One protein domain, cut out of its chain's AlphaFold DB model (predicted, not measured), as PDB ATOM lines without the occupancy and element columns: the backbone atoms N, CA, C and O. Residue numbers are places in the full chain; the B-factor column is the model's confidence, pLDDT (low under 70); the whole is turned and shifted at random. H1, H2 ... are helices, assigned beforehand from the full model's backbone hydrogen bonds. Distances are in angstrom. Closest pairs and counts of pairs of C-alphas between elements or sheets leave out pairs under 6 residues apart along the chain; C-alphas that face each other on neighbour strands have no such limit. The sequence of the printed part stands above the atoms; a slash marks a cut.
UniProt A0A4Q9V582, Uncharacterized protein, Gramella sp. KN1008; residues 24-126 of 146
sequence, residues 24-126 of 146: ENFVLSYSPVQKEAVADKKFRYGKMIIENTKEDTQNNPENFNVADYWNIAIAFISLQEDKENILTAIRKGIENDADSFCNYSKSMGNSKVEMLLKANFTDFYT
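This is residues 24 to 126 of the 146 residues of an uncharacterized protein of Gramella sp. KN1008 (UniProt A0A4Q9V582). Three helices stand side by side in a row, H2, H3 and H4, with H3 in the middle and each running opposite to the one before. On the side of H3 away from H2, H5 makes a corner with the end of H4 and meets H3 at its residues 66 to 70, and H6 is set about perpendicular to H3 and H4, with the short H7 at the end of H6; the short H1 meets H2 near Lys 54. The printed part has 103 residues with seven named helices, H1 to H7 in order, and no named strand; the class is all helix. It is compact, with a radius of gyration of the C-alphas of 13.0 A, and spans 35 by 31 by 22 A.

H1 is residues 24 to 29, from C-alpha 24 at (6.885, -48.935, 30.374). H2, residues 40 to 56, is 23.9 A long. H3, residues 66 to 79, is 20.0 A and H4, residues 83 to 96, 19.9 A. H5 is residues 98 to 108, H6 residues 111 to 120. H7, residues 122 to 126, ends with C-alpha 126 at (33.771, -45.097, 32.160).

H3 is the hub, touching four helices. H2 and H3 form a helical hairpin at a shallow tilt of 24 degrees; their closest C-alphas, of Gly 46 and Ala 75, are 4.0 A apart. H3 and H4 form another, at 9 degrees, closest at the C-alphas of Val 66 and Gly 93, 4.8 A. With residues 66 to 70 alone, H3 touches H5 at a steep tilt of 52 degrees. H2 and H4 are apart. In each of the seven helices every O i to N i+4 pair is within hydrogen-bond range.

The C-alphas farthest apart, of Glu 36 and Asp 99, are 37.1 A apart. The printed part has no cut and no long link. No printed residue is under pLDDT 70.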
ATOM      1  N   GLU A  24       7.719 -50.071  29.983       97.81
ATOM      2  CA  GLU A  24       6.885 -48.935  30.374       97.81
ATOM      3  C   GLU A  24       5.482 -49.407  30.756       97.81
ATOM      4  O   GLU A  24       4.986 -49.057  31.822       97.81
ATOM      5  N   ASN A  25       4.880 -50.293  29.956       96.81
ATOM      6  CA  ASN A  25       3.587 -50.892  30.293       96.81
ATOM      7  C   ASN A  25       3.647 -51.688  31.606       96.81
ATOM      8  O   ASN A  25       2.716 -51.609  32.416       96.81
ATOM      9  N   PHE A  26       4.757 -52.395  31.857       96.31
ATOM     10  CA  PHE A  26       5.012 -53.025  33.154       96.31
ATOM     11  C   PHE A  26       4.976 -51.993  34.285       96.31
ATOM     12  O   PHE A  26       4.182 -52.150  35.210       96.31
ATOM     13  N   VAL A  27       5.753 -50.912  34.189       97.88
ATOM     14  CA  VAL A  27       5.806 -49.859  35.216       97.88
ATOM     15  C   VAL A  27       4.437 -49.209  35.431       97.88
ATOM     16  O   VAL A  27       4.016 -49.045  36.576       97.88
ATOM     17  N   LEU A  28       3.705 -48.894  34.361       97.94
ATOM     18  CA  LEU A  28       2.384 -48.263  34.442       97.94
ATOM     19  C   LEU A  28       1.351 -49.147  35.154       97.94
ATOM     20  O   LEU A  28       0.541 -48.651  35.940       97.94
ATOM     21  N   SER A  29       1.423 -50.467  34.979       97.19
ATOM     22  CA  SER A  29       0.553 -51.414  35.694       97.19
ATOM     23  C   SER A  29       1.074 -51.828  37.078       97.19
ATOM     24  O   SER A  29       0.320 -52.366  37.889       97.19
ATOM     25  N   TYR A  30       2.350 -51.571  37.374       97.69
ATOM     26  CA  TYR A  30       3.019 -52.074  38.569       97.69
ATOM     27  C   TYR A  30       2.429 -51.476  39.853       97.69
ATOM     28  O   TYR A  30       2.339 -50.256  40.005       97.69
ATOM     29  N   SER A  31       2.040 -52.333  40.797       97.06
ATOM     30  CA  SER A  31       1.515 -51.938  42.107       97.06
ATOM     31  C   SER A  31       2.412 -52.525  43.199       97.06
ATOM     32  O   SER A  31       2.369 -53.738  43.423       97.06
ATOM     33  N   PRO A  32       3.275 -51.715  43.845       96.50
ATOM     34  CA  PRO A  32       4.259 -52.234  44.783       96.50
ATOM     35  C   PRO A  32       3.587 -52.806  46.033       96.50
ATOM     36  O   PRO A  32       2.760 -52.151  46.672       96.50
ATOM     37  N   VAL A  33       4.001 -54.011  46.420       96.62
ATOM     38  CA  VAL A  33       3.600 -54.666  47.672       96.62
ATOM     39  C   VAL A  33       4.751 -54.568  48.664       96.62
ATOM     40  O   VAL A  33       5.904 -54.834  48.321       96.62
ATOM     41  N   GLN A  34       4.454 -54.175  49.902       97.38
ATOM     42  CA  GLN A  34       5.486 -54.031  50.921       97.38
ATOM     43  C   GLN A  34       6.026 -55.404  51.334       97.38
ATOM     44  O   GLN A  34       5.327 -56.200  51.958       97.38
ATOM     45  N   LYS A  35       7.289 -55.669  50.993       97.00
ATOM     46  CA  LYS A  35       8.033 -56.850  51.449       97.00
ATOM     47  C   LYS A  35       8.405 -56.689  52.923       97.00
ATOM     48  O   LYS A  35       8.747 -55.589  53.352       97.00
ATOM     49  N   GLU A  36       8.439 -57.793  53.666       95.88
ATOM     50  CA  GLU A  36       8.782 -57.815  55.100       95.88
ATOM     51  C   GLU A  36      10.123 -57.122  55.409       95.88
ATOM     52  O   GLU A  36      10.255 -56.396  56.388       95.88
ATOM     53  N   ALA A  37      11.115 -57.285  54.525       95.62
ATOM     54  CA  ALA A  37      12.447 -56.696  54.671       95.62
ATOM     55  C   ALA A  37      12.531 -55.200  54.288       95.62
ATOM     56  O   ALA A  37      13.602 -54.588  54.385       95.62
ATOM     57  N   VAL A  38      11.440 -54.589  53.814       96.12
ATOM     58  CA  VAL A  38      11.402 -53.187  53.380       96.12
ATOM     59  C   VAL A  38      10.726 -52.342  54.456       96.12
ATOM     60  O   VAL A  38       9.512 -52.373  54.631       96.12
ATOM     61  N   ALA A  39      11.529 -51.527  55.145       97.62
ATOM     62  CA  ALA A  39      11.031 -50.572  56.131       97.62
ATOM     63  C   ALA A  39      10.017 -49.589  55.520       97.62
ATOM     64  O   ALA A  39      10.240 -49.072  54.419       97.62
ATOM     65  N   ASP A  40       8.976 -49.231  56.276       98.06
ATOM     66  CA  ASP A  40       7.849 -48.416  55.799       98.06
ATOM     67  C   ASP A  40       8.270 -47.121  55.101       98.06
ATOM     68  O   ASP A  40       7.698 -46.739  54.085       98.06
ATOM     69  N   LYS A  41       9.294 -46.431  55.625       97.94
ATOM     70  CA  LYS A  41       9.796 -45.188  55.020       97.94
ATOM     71  C   LYS A  41      10.303 -45.421  53.594       97.94
ATOM     72  O   LYS A  41      10.025 -44.612  52.715       97.94
ATOM     73  N   LYS A  42      11.034 -46.517  53.366       98.00
ATOM     74  CA  LYS A  42      11.543 -46.888  52.038       98.00
ATOM     75  C   LYS A  42      10.418 -47.347  51.122       98.00
ATOM     76  O   LYS A  42      10.412 -46.966  49.953       98.00
ATOM     77  N   PHE A  43       9.463 -48.106  51.659       98.62
ATOM     78  CA  PHE A  43       8.287 -48.524  50.907       98.62
ATOM     79  C   PHE A  43       7.477 -47.317  50.423       98.62
ATOM     80  O   PHE A  43       7.270 -47.167  49.223       98.62
ATOM     81  N   ARG A  44       7.111 -46.399  51.329       98.56
ATOM     82  CA  ARG A  44       6.375 -45.171  50.984       98.56
ATOM     83  C   ARG A  44       7.125 -44.307  49.979       98.56
ATOM     84  O   ARG A  44       6.511 -43.821  49.043       98.56
ATOM     85  N   TYR A  45       8.437 -44.140  50.152       98.38
ATOM     86  CA  TYR A  45       9.250 -43.350  49.227       98.38
ATOM     87  C   TYR A  45       9.281 -43.953  47.819       98.38
ATOM     88  O   TYR A  45       9.019 -43.254  46.847       98.38
ATOM     89  N   GLY A  46       9.546 -45.258  47.705       98.38
ATOM     90  CA  GLY A  46       9.561 -45.930  46.407       98.38
ATOM     91  C   GLY A  46       8.183 -45.943  45.746       98.38
ATOM     92  O   GLY A  46       8.075 -45.653  44.560       98.38
ATOM     93  N   LYS A  47       7.124 -46.198  46.524       98.69
ATOM     94  CA  LYS A  47       5.740 -46.140  46.043       98.69
ATOM     95  C   LYS A  47       5.377 -44.749  45.513       98.69
ATOM     96  O   LYS A  47       4.871 -44.662  44.404       98.69
ATOM     97  N   MET A  48       5.697 -43.693  46.262       98.69
ATOM     98  CA  MET A  48       5.464 -42.306  45.847       98.69
ATOM     99  C   MET A  48       6.150 -41.992  44.513       98.69
ATOM    100  O   MET A  48       5.537 -41.384  43.649       98.69
ATOM    101  N   ILE A  49       7.397 -42.435  44.311       98.56
ATOM    102  CA  ILE A  49       8.086 -42.221  43.030       98.56
ATOM    103  C   ILE A  49       7.357 -42.934  41.885       98.56
ATOM    104  O   ILE A  49       7.139 -42.324  40.847       98.56
ATOM    105  N   ILE A  50       6.956 -44.197  42.069       98.69
ATOM    106  CA  ILE A  50       6.203 -44.938  41.043       98.69
ATOM    107  C   ILE A  50       4.886 -44.230  40.706       98.69
ATOM    108  O   ILE A  50       4.531 -44.142  39.535       98.69
ATOM    109  N   GLU A  51       4.161 -43.731  41.708       98.56
ATOM    110  CA  GLU A  51       2.900 -43.006  41.507       98.56
ATOM    111  C   GLU A  51       3.119 -41.690  40.749       98.56
ATOM    112  O   GLU A  51       2.444 -41.462  39.747       98.56
ATOM    113  N   ASN A  52       4.119 -40.897  41.141       98.56
ATOM    114  CA  ASN A  52       4.462 -39.654  40.450       98.56
ATOM    115  C   ASN A  52       4.891 -39.911  39.001       98.56
ATOM    116  O   ASN A  52       4.400 -39.251  38.099       98.56
ATOM    117  N   THR A  53       5.729 -40.918  38.742       98.50
ATOM    118  CA  THR A  53       6.137 -41.255  37.369       98.50
ATOM    119  C   THR A  53       4.941 -41.641  36.492       98.50
ATOM    120  O   THR A  53       4.890 -41.282  35.317       98.50
ATOM    121  N   LYS A  54       3.939 -42.347  37.032       98.50
ATOM    122  CA  LYS A  54       2.704 -42.643  36.282       98.50
ATOM    123  C   LYS A  54       1.899 -41.385  35.972       98.50
ATOM    124  O   LYS A  54       1.324 -41.287  34.888       98.50
ATOM    125  N   GLU A  55       1.837 -40.456  36.920       98.44
ATOM    126  CA  GLU A  55       1.162 -39.170  36.749       98.44
ATOM    127  C   GLU A  55       1.873 -38.302  35.702       98.44
ATOM    128  O   GLU A  55       1.236 -37.873  34.741       98.44
ATOM    129  N   ASP A  56       3.193 -38.146  35.821       98.31
ATOM    130  CA  ASP A  56       4.035 -37.345  34.924       98.31
ATOM    131  C   ASP A  56       3.991 -37.869  33.480       98.31
ATOM    132  O   ASP A  56       3.911 -37.099  32.523       98.31
ATOM    133  N   THR A  57       3.949 -39.195  33.311       98.06
ATOM    134  CA  THR A  57       3.808 -39.846  31.996       98.06
ATOM    135  C   THR A  57       2.360 -39.904  31.505       98.06
ATOM    136  O   THR A  57       2.099 -40.382  30.401       98.06
ATOM    137  N   GLN A  58       1.393 -39.415  32.289       98.25
ATOM    138  CA  GLN A  58      -0.043 -39.450  31.984       98.25
ATOM    139  C   GLN A  58      -0.562 -40.865  31.688       98.25
ATOM    140  O   GLN A  58      -1.480 -41.053  30.890       98.25
ATOM    141  N   ASN A  59       0.033 -41.877  32.326       97.19
ATOM    142  CA  ASN A  59      -0.209 -43.292  32.045       97.19
ATOM    143  C   ASN A  59      -0.034 -43.681  30.562       97.19
ATOM    144  O   ASN A  59      -0.679 -44.620  30.092       97.19
ATOM    145  N   ASN A  60       0.836 -42.982  29.827       97.69
ATOM    146  CA  ASN A  60       1.164 -43.295  28.442       97.69
ATOM    147  C   ASN A  60       2.623 -43.783  28.342       97.69
ATOM    148  O   ASN A  60       3.537 -43.028  28.682       97.69
ATOM    149  N   PRO A  61       2.876 -45.015  27.859       96.94
ATOM    150  CA  PRO A  61       4.234 -45.545  27.733       96.94
ATOM    151  C   PRO A  61       5.133 -44.724  26.794       96.94
ATOM    152  O   PRO A  61       6.349 -44.757  26.944       96.94
ATOM    153  N   GLU A  62       4.563 -43.973  25.850       96.94
ATOM    154  CA  GLU A  62       5.322 -43.133  24.912       96.94
ATOM    155  C   GLU A  62       5.835 -41.829  25.543       96.94
ATOM    156  O   GLU A  62       6.726 -41.191  24.990       96.94
ATOM    157  N   ASN A  63       5.310 -41.443  26.711       98.19
ATOM    158  CA  ASN A  63       5.686 -40.205  27.398       98.19
ATOM    159  C   ASN A  63       6.909 -40.363  28.319       98.19
ATOM    160  O   ASN A  63       7.325 -39.389  28.947       98.19
ATOM    161  N   PHE A  64       7.471 -41.569  28.432       98.44
ATOM    162  CA  PHE A  64       8.634 -41.823  29.280       98.44
ATOM    163  C   PHE A  64       9.879 -41.108  28.752       98.44
ATOM    164  O   PHE A  64      10.210 -41.175  27.567       98.44
ATOM    165  N   ASN A  65      10.618 -40.488  29.665       98.25
ATOM    166  CA  ASN A  65      11.902 -39.856  29.396       98.25
ATOM    167  C   ASN A  65      13.003 -40.385  30.338       98.25
ATOM    168  O   ASN A  65      12.768 -41.190  31.242       98.25
ATOM    169  N   VAL A  66      14.239 -39.923  30.134       97.94
ATOM    170  CA  VAL A  66      15.414 -40.299  30.943       97.94
ATOM    171  C   VAL A  66      15.198 -40.140  32.453       97.94
ATOM    172  O   VAL A  66      15.632 -40.999  33.225       97.94
ATOM    173  N   ALA A  67      14.537 -39.061  32.883       97.56
ATOM    174  CA  ALA A  67      14.293 -38.782  34.296       97.56
ATOM    175  C   ALA A  67      13.383 -39.846  34.919       97.56
ATOM    176  O   ALA A  67      13.638 -40.294  36.037       97.56
ATOM    177  N   ASP A  68      12.377 -40.306  34.175       98.50
ATOM    178  CA  ASP A  68      11.469 -41.365  34.616       98.50
ATOM    179  C   ASP A  68      12.225 -42.669  34.845       98.50
ATOM    180  O   ASP A  68      12.097 -43.289  35.899       98.50
ATOM    181  N   TYR A  69      13.091 -43.064  33.909       98.50
ATOM    182  CA  TYR A  69      13.902 -44.274  34.059       98.50
ATOM    183  C   TYR A  69      14.864 -44.195  35.252       98.50
ATOM    184  O   TYR A  69      15.022 -45.177  35.988       98.50
ATOM    185  N   TRP A  70      15.469 -43.028  35.491       98.06
ATOM    186  CA  TRP A  70      16.283 -42.777  36.682       98.06
ATOM    187  C   TRP A  70      15.456 -42.898  37.972       98.06
ATOM    188  O   TRP A  70      15.844 -43.606  38.908       98.06
ATOM    189  N   ASN A  71      14.280 -42.269  38.002       98.25
ATOM    190  CA  ASN A  71      13.341 -42.315  39.121       98.25
ATOM    191  C   ASN A  71      12.882 -43.750  39.417       98.25
ATOM    192  O   ASN A  71      12.923 -44.187  40.568       98.25
ATOM    193  N   ILE A  72      12.540 -44.526  38.388       98.62
ATOM    194  CA  ILE A  72      12.134 -45.929  38.518       98.62
ATOM    195  C   ILE A  72      13.272 -46.781  39.079       98.62
ATOM    196  O   ILE A  72      13.037 -47.591  39.976       98.62
ATOM    197  N   ALA A  73      14.515 -46.580  38.627       98.50
ATOM    198  CA  ALA A  73      15.665 -47.292  39.185       98.50
ATOM    199  C   ALA A  73      15.816 -47.018  40.693       98.50
ATOM    200  O   ALA A  73      15.996 -47.950  41.483       98.50
ATOM    201  N   ILE A  74      15.675 -45.757  41.120       98.06
ATOM    202  CA  ILE A  74      15.698 -45.375  42.542       98.06
ATOM    203  C   ILE A  74      14.530 -46.005  43.307       98.06
ATOM    204  O   ILE A  74      14.728 -46.544  44.403       98.06
ATOM    205  N   ALA A  75      13.325 -45.968  42.741       98.44
ATOM    206  CA  ALA A  75      12.134 -46.541  43.350       98.44
ATOM    207  C   ALA A  75      12.299 -48.048  43.575       98.44
ATOM    208  O   ALA A  75      12.125 -48.525  44.696       98.44
ATOM    209  N   PHE A  76      12.726 -48.784  42.549       98.62
ATOM    210  CA  PHE A  76      12.975 -50.224  42.613       98.62
ATOM    211  C   PHE A  76      14.081 -50.582  43.609       98.62
ATOM    212  O   PHE A  76      13.941 -51.546  44.363       98.62
ATOM    213  N   ILE A  77      15.134 -49.768  43.722       98.19
ATOM    214  CA  ILE A  77      16.148 -49.921  44.775       98.19
ATOM    215  C   ILE A  77      15.545 -49.733  46.177       98.19
ATOM    216  O   ILE A  77      15.900 -50.462  47.109       98.19
ATOM    217  N   SER A  78      14.659 -48.748  46.355       97.81
ATOM    218  CA  SER A  78      14.000 -48.475  47.640       97.81
ATOM    219  C   SER A  78      13.038 -49.598  48.038       97.81
ATOM    220  O   SER A  78      13.007 -50.005  49.202       97.81
ATOM    221  N   LEU A  79      12.310 -50.132  47.055       98.31
ATOM    222  CA  LEU A  79      11.355 -51.236  47.183       98.31
ATOM    223  C   LEU A  79      12.024 -52.618  47.255       98.31
ATOM    224  O   LEU A  79      11.345 -53.609  47.513       98.31
ATOM    225  N   GLN A  80      13.349 -52.687  47.079       97.56
ATOM    226  CA  GLN A  80      14.108 -53.940  46.991       97.56
ATOM    227  C   GLN A  80      13.519 -54.883  45.930       97.56
ATOM    228  O   GLN A  80      13.263 -56.061  46.188       97.56
ATOM    229  N   GLU A  81      13.243 -54.344  44.743       97.75
ATOM    230  CA  GLU A  81      12.872 -55.142  43.577       97.75
ATOM    231  C   GLU A  81      14.048 -55.945  43.033       97.75
ATOM    232  O   GLU A  81      15.212 -55.682  43.350       97.75
ATOM    233  N   ASP A  82      13.717 -56.944  42.214       95.88
ATOM    234  CA  ASP A  82      14.705 -57.811  41.590       95.88
ATOM    235  C   ASP A  82      15.745 -56.994  40.827       95.88
ATOM    236  O   ASP A  82      15.432 -56.016  40.138       95.88
ATOM    237  N   LYS A  83      17.004 -57.433  40.926       96.12
ATOM    238  CA  LYS A  83      18.140 -56.756  40.294       96.12
ATOM    239  C   LYS A  83      17.885 -56.505  38.805       96.12
ATOM    240  O   LYS A  83      18.169 -55.413  38.327       96.12
ATOM    241  N   GLU A  84      17.301 -57.471  38.102       96.31
ATOM    242  CA  GLU A  84      16.986 -57.364  36.672       96.31
ATOM    243  C   GLU A  84      16.007 -56.228  36.345       96.31
ATOM    244  O   GLU A  84      16.169 -55.553  35.328       96.31
ATOM    245  N   ASN A  85      15.041 -55.940  37.224       97.06
ATOM    246  CA  ASN A  85      14.115 -54.821  37.032       97.06
ATOM    247  C   ASN A  85      14.844 -53.479  37.181       97.06
ATOM    248  O   ASN A  85      14.624 -52.561  36.391       97.06
ATOM    249  N   ILE A  86      15.760 -53.380  38.150       98.25
ATOM    250  CA  ILE A  86      16.589 -52.182  38.353       98.25
ATOM    251  C   ILE A  86      17.524 -51.975  37.153       98.25
ATOM    252  O   ILE A  86      17.614 -50.871  36.619       98.25
ATOM    253  N   LEU A  87      18.200 -53.037  36.703       98.06
ATOM    254  CA  LEU A  87      19.095 -52.976  35.545       98.06
ATOM    255  C   LEU A  87      18.339 -52.646  34.260       98.06
ATOM    256  O   LEU A  87      18.857 -51.907  33.427       98.06
ATOM    257  N   THR A  88      17.114 -53.146  34.103       98.25
ATOM    258  CA  THR A  88      16.271 -52.807  32.953       98.25
ATOM    259  C   THR A  88      15.894 -51.331  32.960       98.25
ATOM    260  O   THR A  88      16.029 -50.695  31.921       98.25
ATOM    261  N   ALA A  89      15.525 -50.755  34.110       98.38
ATOM    262  CA  ALA A  89      15.271 -49.316  34.217       98.38
ATOM    263  C   ALA A  89      16.506 -48.488  33.817       98.38
ATOM    264  O   ALA A  89      16.408 -47.596  32.980       98.38
ATOM    265  N   ILE A  90      17.685 -48.838  34.347       98.31
ATOM    266  CA  ILE A  90      18.951 -48.165  34.010       98.31
ATOM    267  C   ILE A  90      19.243 -48.265  32.509       98.31
ATOM    268  O   ILE A  90      19.487 -47.254  31.856       98.31
ATOM    269  N   ARG A  91      19.185 -49.477  31.948       98.44
ATOM    270  CA  ARG A  91      19.437 -49.729  30.527       98.44
ATOM    271  C   ARG A  91      18.491 -48.928  29.638       98.44
ATOM    272  O   ARG A  91      18.951 -48.305  28.694       98.44
ATOM    273  N   LYS A  92      17.201 -48.893  29.974       98.31
ATOM    274  CA  LYS A  92      16.196 -48.123  29.238       98.31
ATOM    275  C   LYS A  92      16.466 -46.620  29.282       98.31
ATOM    276  O   LYS A  92      16.315 -45.964  28.260       98.31
ATOM    277  N   GLY A  93      16.938 -46.094  30.412       97.94
ATOM    278  CA  GLY A  93      17.385 -44.704  30.510       97.94
ATOM    279  C   GLY A  93      18.595 -44.393  29.623       97.94
ATOM    280  O   GLY A  93      18.589 -43.385  28.923       97.94
ATOM    281  N   ILE A  94      19.593 -45.282  29.597       97.75
ATOM    282  CA  ILE A  94      20.779 -45.157  28.729       97.75
ATOM    283  C   ILE A  94      20.398 -45.253  27.243       97.75
ATOM    284  O   ILE A  94      20.890 -44.473  26.434       97.75
ATOM    285  N   GLU A  95      19.533 -46.206  26.879       97.56
ATOM    286  CA  GLU A  95      19.040 -46.401  25.508       97.56
ATOM    287  C   GLU A  95      18.178 -45.221  25.025       97.56
ATOM    288  O   GLU A  95      18.156 -44.942  23.828       97.56
ATOM    289  N   ASN A  96      17.468 -44.541  25.935       97.50
ATOM    290  CA  ASN A  96      16.648 -43.371  25.622       97.50
ATOM    291  C   ASN A  96      17.514 -42.143  25.296       97.50
ATOM    292  O   ASN A  96      17.355 -41.565  24.225       97.50
ATOM    293  N   ASP A  97      18.444 -41.779  26.185       97.69
ATOM    294  CA  ASP A  97      19.488 -40.775  25.935       97.69
ATOM    295  C   ASP A  97      20.633 -40.936  26.953       97.69
ATOM    296  O   ASP A  97      20.526 -40.602  28.140       97.69
ATOM    297  N   ALA A  98      21.759 -41.454  26.459       96.50
ATOM    298  CA  ALA A  98      22.945 -41.770  27.245       96.50
ATOM    299  C   ALA A  98      23.615 -40.534  27.873       96.50
ATOM    300  O   ALA A  98      24.085 -40.610  29.013       96.50
ATOM    301  N   ASP A  99      23.654 -39.400  27.168       95.38
ATOM    302  CA  ASP A  99      24.304 -38.181  27.661       95.38
ATOM    303  C   ASP A  99      23.475 -37.565  28.792       95.38
ATOM    304  O   ASP A  99      24.004 -37.245  29.863       95.38
ATOM    305  N   SER A 100      22.155 -37.486  28.606       95.75
ATOM    306  CA  SER A 100      21.238 -37.052  29.662       95.75
ATOM    307  C   SER A 100      21.285 -37.991  30.867       95.75
ATOM    308  O   SER A 100      21.375 -37.519  32.002       95.75
ATOM    309  N   PHE A 101      21.303 -39.312  30.662       95.81
ATOM    310  CA  PHE A 101      21.391 -40.265  31.774       95.81
ATOM    311  C   PHE A 101      22.716 -40.122  32.539       95.81
ATOM    312  O   PHE A 101      22.741 -40.173  33.772       95.81
ATOM    313  N   CYS A 102      23.822 -39.870  31.832       93.81
ATOM    314  CA  CYS A 102      25.107 -39.559  32.453       93.81
ATOM    315  C   CYS A 102      25.032 -38.285  33.312       93.81
ATOM    316  O   CYS A 102      25.507 -38.275  34.453       93.81
ATOM    317  N   ASN A 103      24.379 -37.230  32.814       92.12
ATOM    318  CA  ASN A 103      24.170 -35.992  33.567       92.12
ATOM    319  C   ASN A 103      23.326 -36.220  34.827       92.12
ATOM    320  O   ASN A 103      23.681 -35.707  35.890       92.12
ATOM    321  N   TYR A 104      22.272 -37.038  34.757       90.44
ATOM    322  CA  TYR A 104      21.505 -37.454  35.937       90.44
ATOM    323  C   TYR A 104      22.386 -38.193  36.945       90.44
ATOM    324  O   TYR A 104      22.394 -37.849  38.127       90.44
ATOM    325  N   SER A 105      23.191 -39.152  36.481       89.62
ATOM    326  CA  SER A 105      24.087 -39.911  37.355       89.62
ATOM    327  C   SER A 105      25.092 -39.027  38.093       89.62
ATOM    328  O   SER A 105      25.378 -39.297  39.260       89.62
ATOM    329  N   LYS A 106      25.621 -37.988  37.440       89.44
ATOM    330  CA  LYS A 106      26.575 -37.043  38.041       89.44
ATOM    331  C   LYS A 106      25.914 -36.045  38.985       89.44
ATOM    332  O   LYS A 106      26.443 -35.784  40.057       89.44
ATOM    333  N   SER A 107      24.779 -35.477  38.579       86.81
ATOM    334  CA  SER A 107      24.127 -34.380  39.306       86.81
ATOM    335  C   SER A 107      23.281 -34.859  40.483       86.81
ATOM    336  O   SER A 107      23.308 -34.243  41.544       86.81
ATOM    337  N   MET A 108      22.549 -35.964  40.318       86.31
ATOM    338  CA  MET A 108      21.630 -36.470  41.341       86.31
ATOM    339  C   MET A 108      22.293 -37.455  42.299       86.31
ATOM    340  O   MET A 108      21.793 -37.629  43.406       86.31
ATOM    341  N   GLY A 109      23.386 -38.104  41.879       78.31
ATOM    342  CA  GLY A 109      24.261 -38.922  42.724       78.31
ATOM    343  C   GLY A 109      23.535 -39.949  43.602       78.31
ATOM    344  O   GLY A 109      23.209 -39.686  44.758       78.31
ATOM    345  N   ASN A 110      23.344 -41.173  43.106       90.50
ATOM    346  CA  ASN A 110      22.835 -42.281  43.920       90.50
ATOM    347  C   ASN A 110      23.869 -43.407  44.001       90.50
ATOM    348  O   ASN A 110      24.112 -44.094  43.012       90.50
ATOM    349  N   SER A 111      24.434 -43.641  45.189       89.88
ATOM    350  CA  SER A 111      25.541 -44.593  45.379       89.88
ATOM    351  C   SER A 111      25.210 -46.025  44.951       89.88
ATOM    352  O   SER A 111      26.083 -46.749  44.477       89.88
ATOM    353  N   LYS A 112      23.946 -46.446  45.076       93.31
ATOM    354  CA  LYS A 112      23.517 -47.778  44.635       93.31
ATOM    355  C   LYS A 112      23.361 -47.853  43.121       93.31
ATOM    356  O   LYS A 112      23.784 -48.849  42.542       93.31
ATOM    357  N   VAL A 113      22.793 -46.827  42.487       93.19
ATOM    358  CA  VAL A 113      22.732 -46.758  41.018       93.19
ATOM    359  C   VAL A 113      24.146 -46.701  40.444       93.19
ATOM    360  O   VAL A 113      24.463 -47.465  39.545       93.19
ATOM    361  N   GLU A 114      25.029 -45.889  41.023       92.62
ATOM    362  CA  GLU A 114      26.428 -45.780  40.606       92.62
ATOM    363  C   GLU A 114      27.178 -47.112  40.736       92.62
ATOM    364  O   GLU A 114      27.886 -47.528  39.820       92.62
ATOM    365  N   MET A 115      26.988 -47.830  41.846       94.31
ATOM    366  CA  MET A 115      27.537 -49.176  42.024       94.31
ATOM    367  C   MET A 115      27.021 -50.143  40.947       94.31
ATOM    368  O   MET A 115      27.797 -50.934  40.411       94.31
ATOM    369  N   LEU A 116      25.729 -50.085  40.608       95.44
ATOM    370  CA  LEU A 116      25.150 -50.920  39.554       95.44
ATOM    371  C   LEU A 116      25.672 -50.539  38.163       95.44
ATOM    372  O   LEU A 116      25.945 -51.441  37.371       95.44
ATOM    373  N   LEU A 117      25.870 -49.247  37.891       93.75
ATOM    374  CA  LEU A 117      26.497 -48.747  36.667       93.75
ATOM    375  C   LEU A 117      27.928 -49.270  36.527       93.75
ATOM    376  O   LEU A 117      28.244 -49.902  35.524       93.75
ATOM    377  N   LYS A 118      28.760 -49.112  37.563       94.06
ATOM    378  CA  LYS A 118      30.138 -49.636  37.597       94.06
ATOM    379  C   LYS A 118      30.214 -51.140  37.356       94.06
ATOM    380  O   LYS A 118      31.155 -51.605  36.728       94.06
ATOM    381  N   ALA A 119      29.264 -51.898  37.900       96.06
ATOM    382  CA  ALA A 119      29.319 -53.356  37.883       96.06
ATOM    383  C   ALA A 119      28.696 -53.996  36.632       96.06
ATOM    384  O   ALA A 119      29.062 -55.118  36.299       96.06
ATOM    385  N   ASN A 120      27.728 -53.340  35.980       97.06
ATOM    386  CA  ASN A 120      26.936 -53.956  34.902       97.06
ATOM    387  C   ASN A 120      26.931 -53.134  33.601       97.06
ATOM    388  O   ASN A 120      26.503 -53.645  32.573       97.06
ATOM    389  N   PHE A 121      27.409 -51.887  33.633       95.88
ATOM    390  CA  PHE A 121      27.427 -50.962  32.498       95.88
ATOM    391  C   PHE A 121      28.779 -50.231  32.416       95.88
ATOM    392  O   PHE A 121      28.829 -49.012  32.260       95.88
ATOM    393  N   THR A 122      29.886 -50.968  32.563       93.75
ATOM    394  CA  THR A 122      31.244 -50.410  32.707       93.75
ATOM    395  C   THR A 122      31.640 -49.481  31.564       93.75
ATOM    396  O   THR A 122      32.150 -48.392  31.822       93.75
ATOM    397  N   ASP A 123      31.370 -49.859  30.314       93.81
ATOM    398  CA  ASP A 123      31.731 -49.042  29.148       93.81
ATOM    399  C   ASP A 123      30.994 -47.696  29.166       93.81
ATOM    400  O   ASP A 123      31.601 -46.637  28.998       93.81
ATOM    401  N   PHE A 124      29.696 -47.714  29.487       93.88
ATOM    402  CA  PHE A 124      28.914 -46.497  29.686       93.88
ATOM    403  C   PHE A 124      29.441 -45.672  30.868       93.88
ATOM    404  O   PHE A 124      29.655 -44.467  30.746       93.88
ATOM    405  N   TYR A 125      29.681 -46.305  32.019       91.12
ATOM    406  CA  TYR A 125      30.108 -45.616  33.237       91.12
ATOM    407  C   TYR A 125      31.485 -44.948  33.081       91.12
ATOM    408  O   TYR A 125      31.684 -43.805  33.500       91.12
ATOM    409  N   THR A 126      32.436 -45.638  32.453       90.19
ATOM    410  CA  THR A 126      33.771 -45.097  32.160       90.19
ATOM    411  C   THR A 126      33.703 -43.970  31.134       90.19
ATOM    412  O   THR A 126      34.331 -42.935  31.339       90.19
TER     413      THR A 126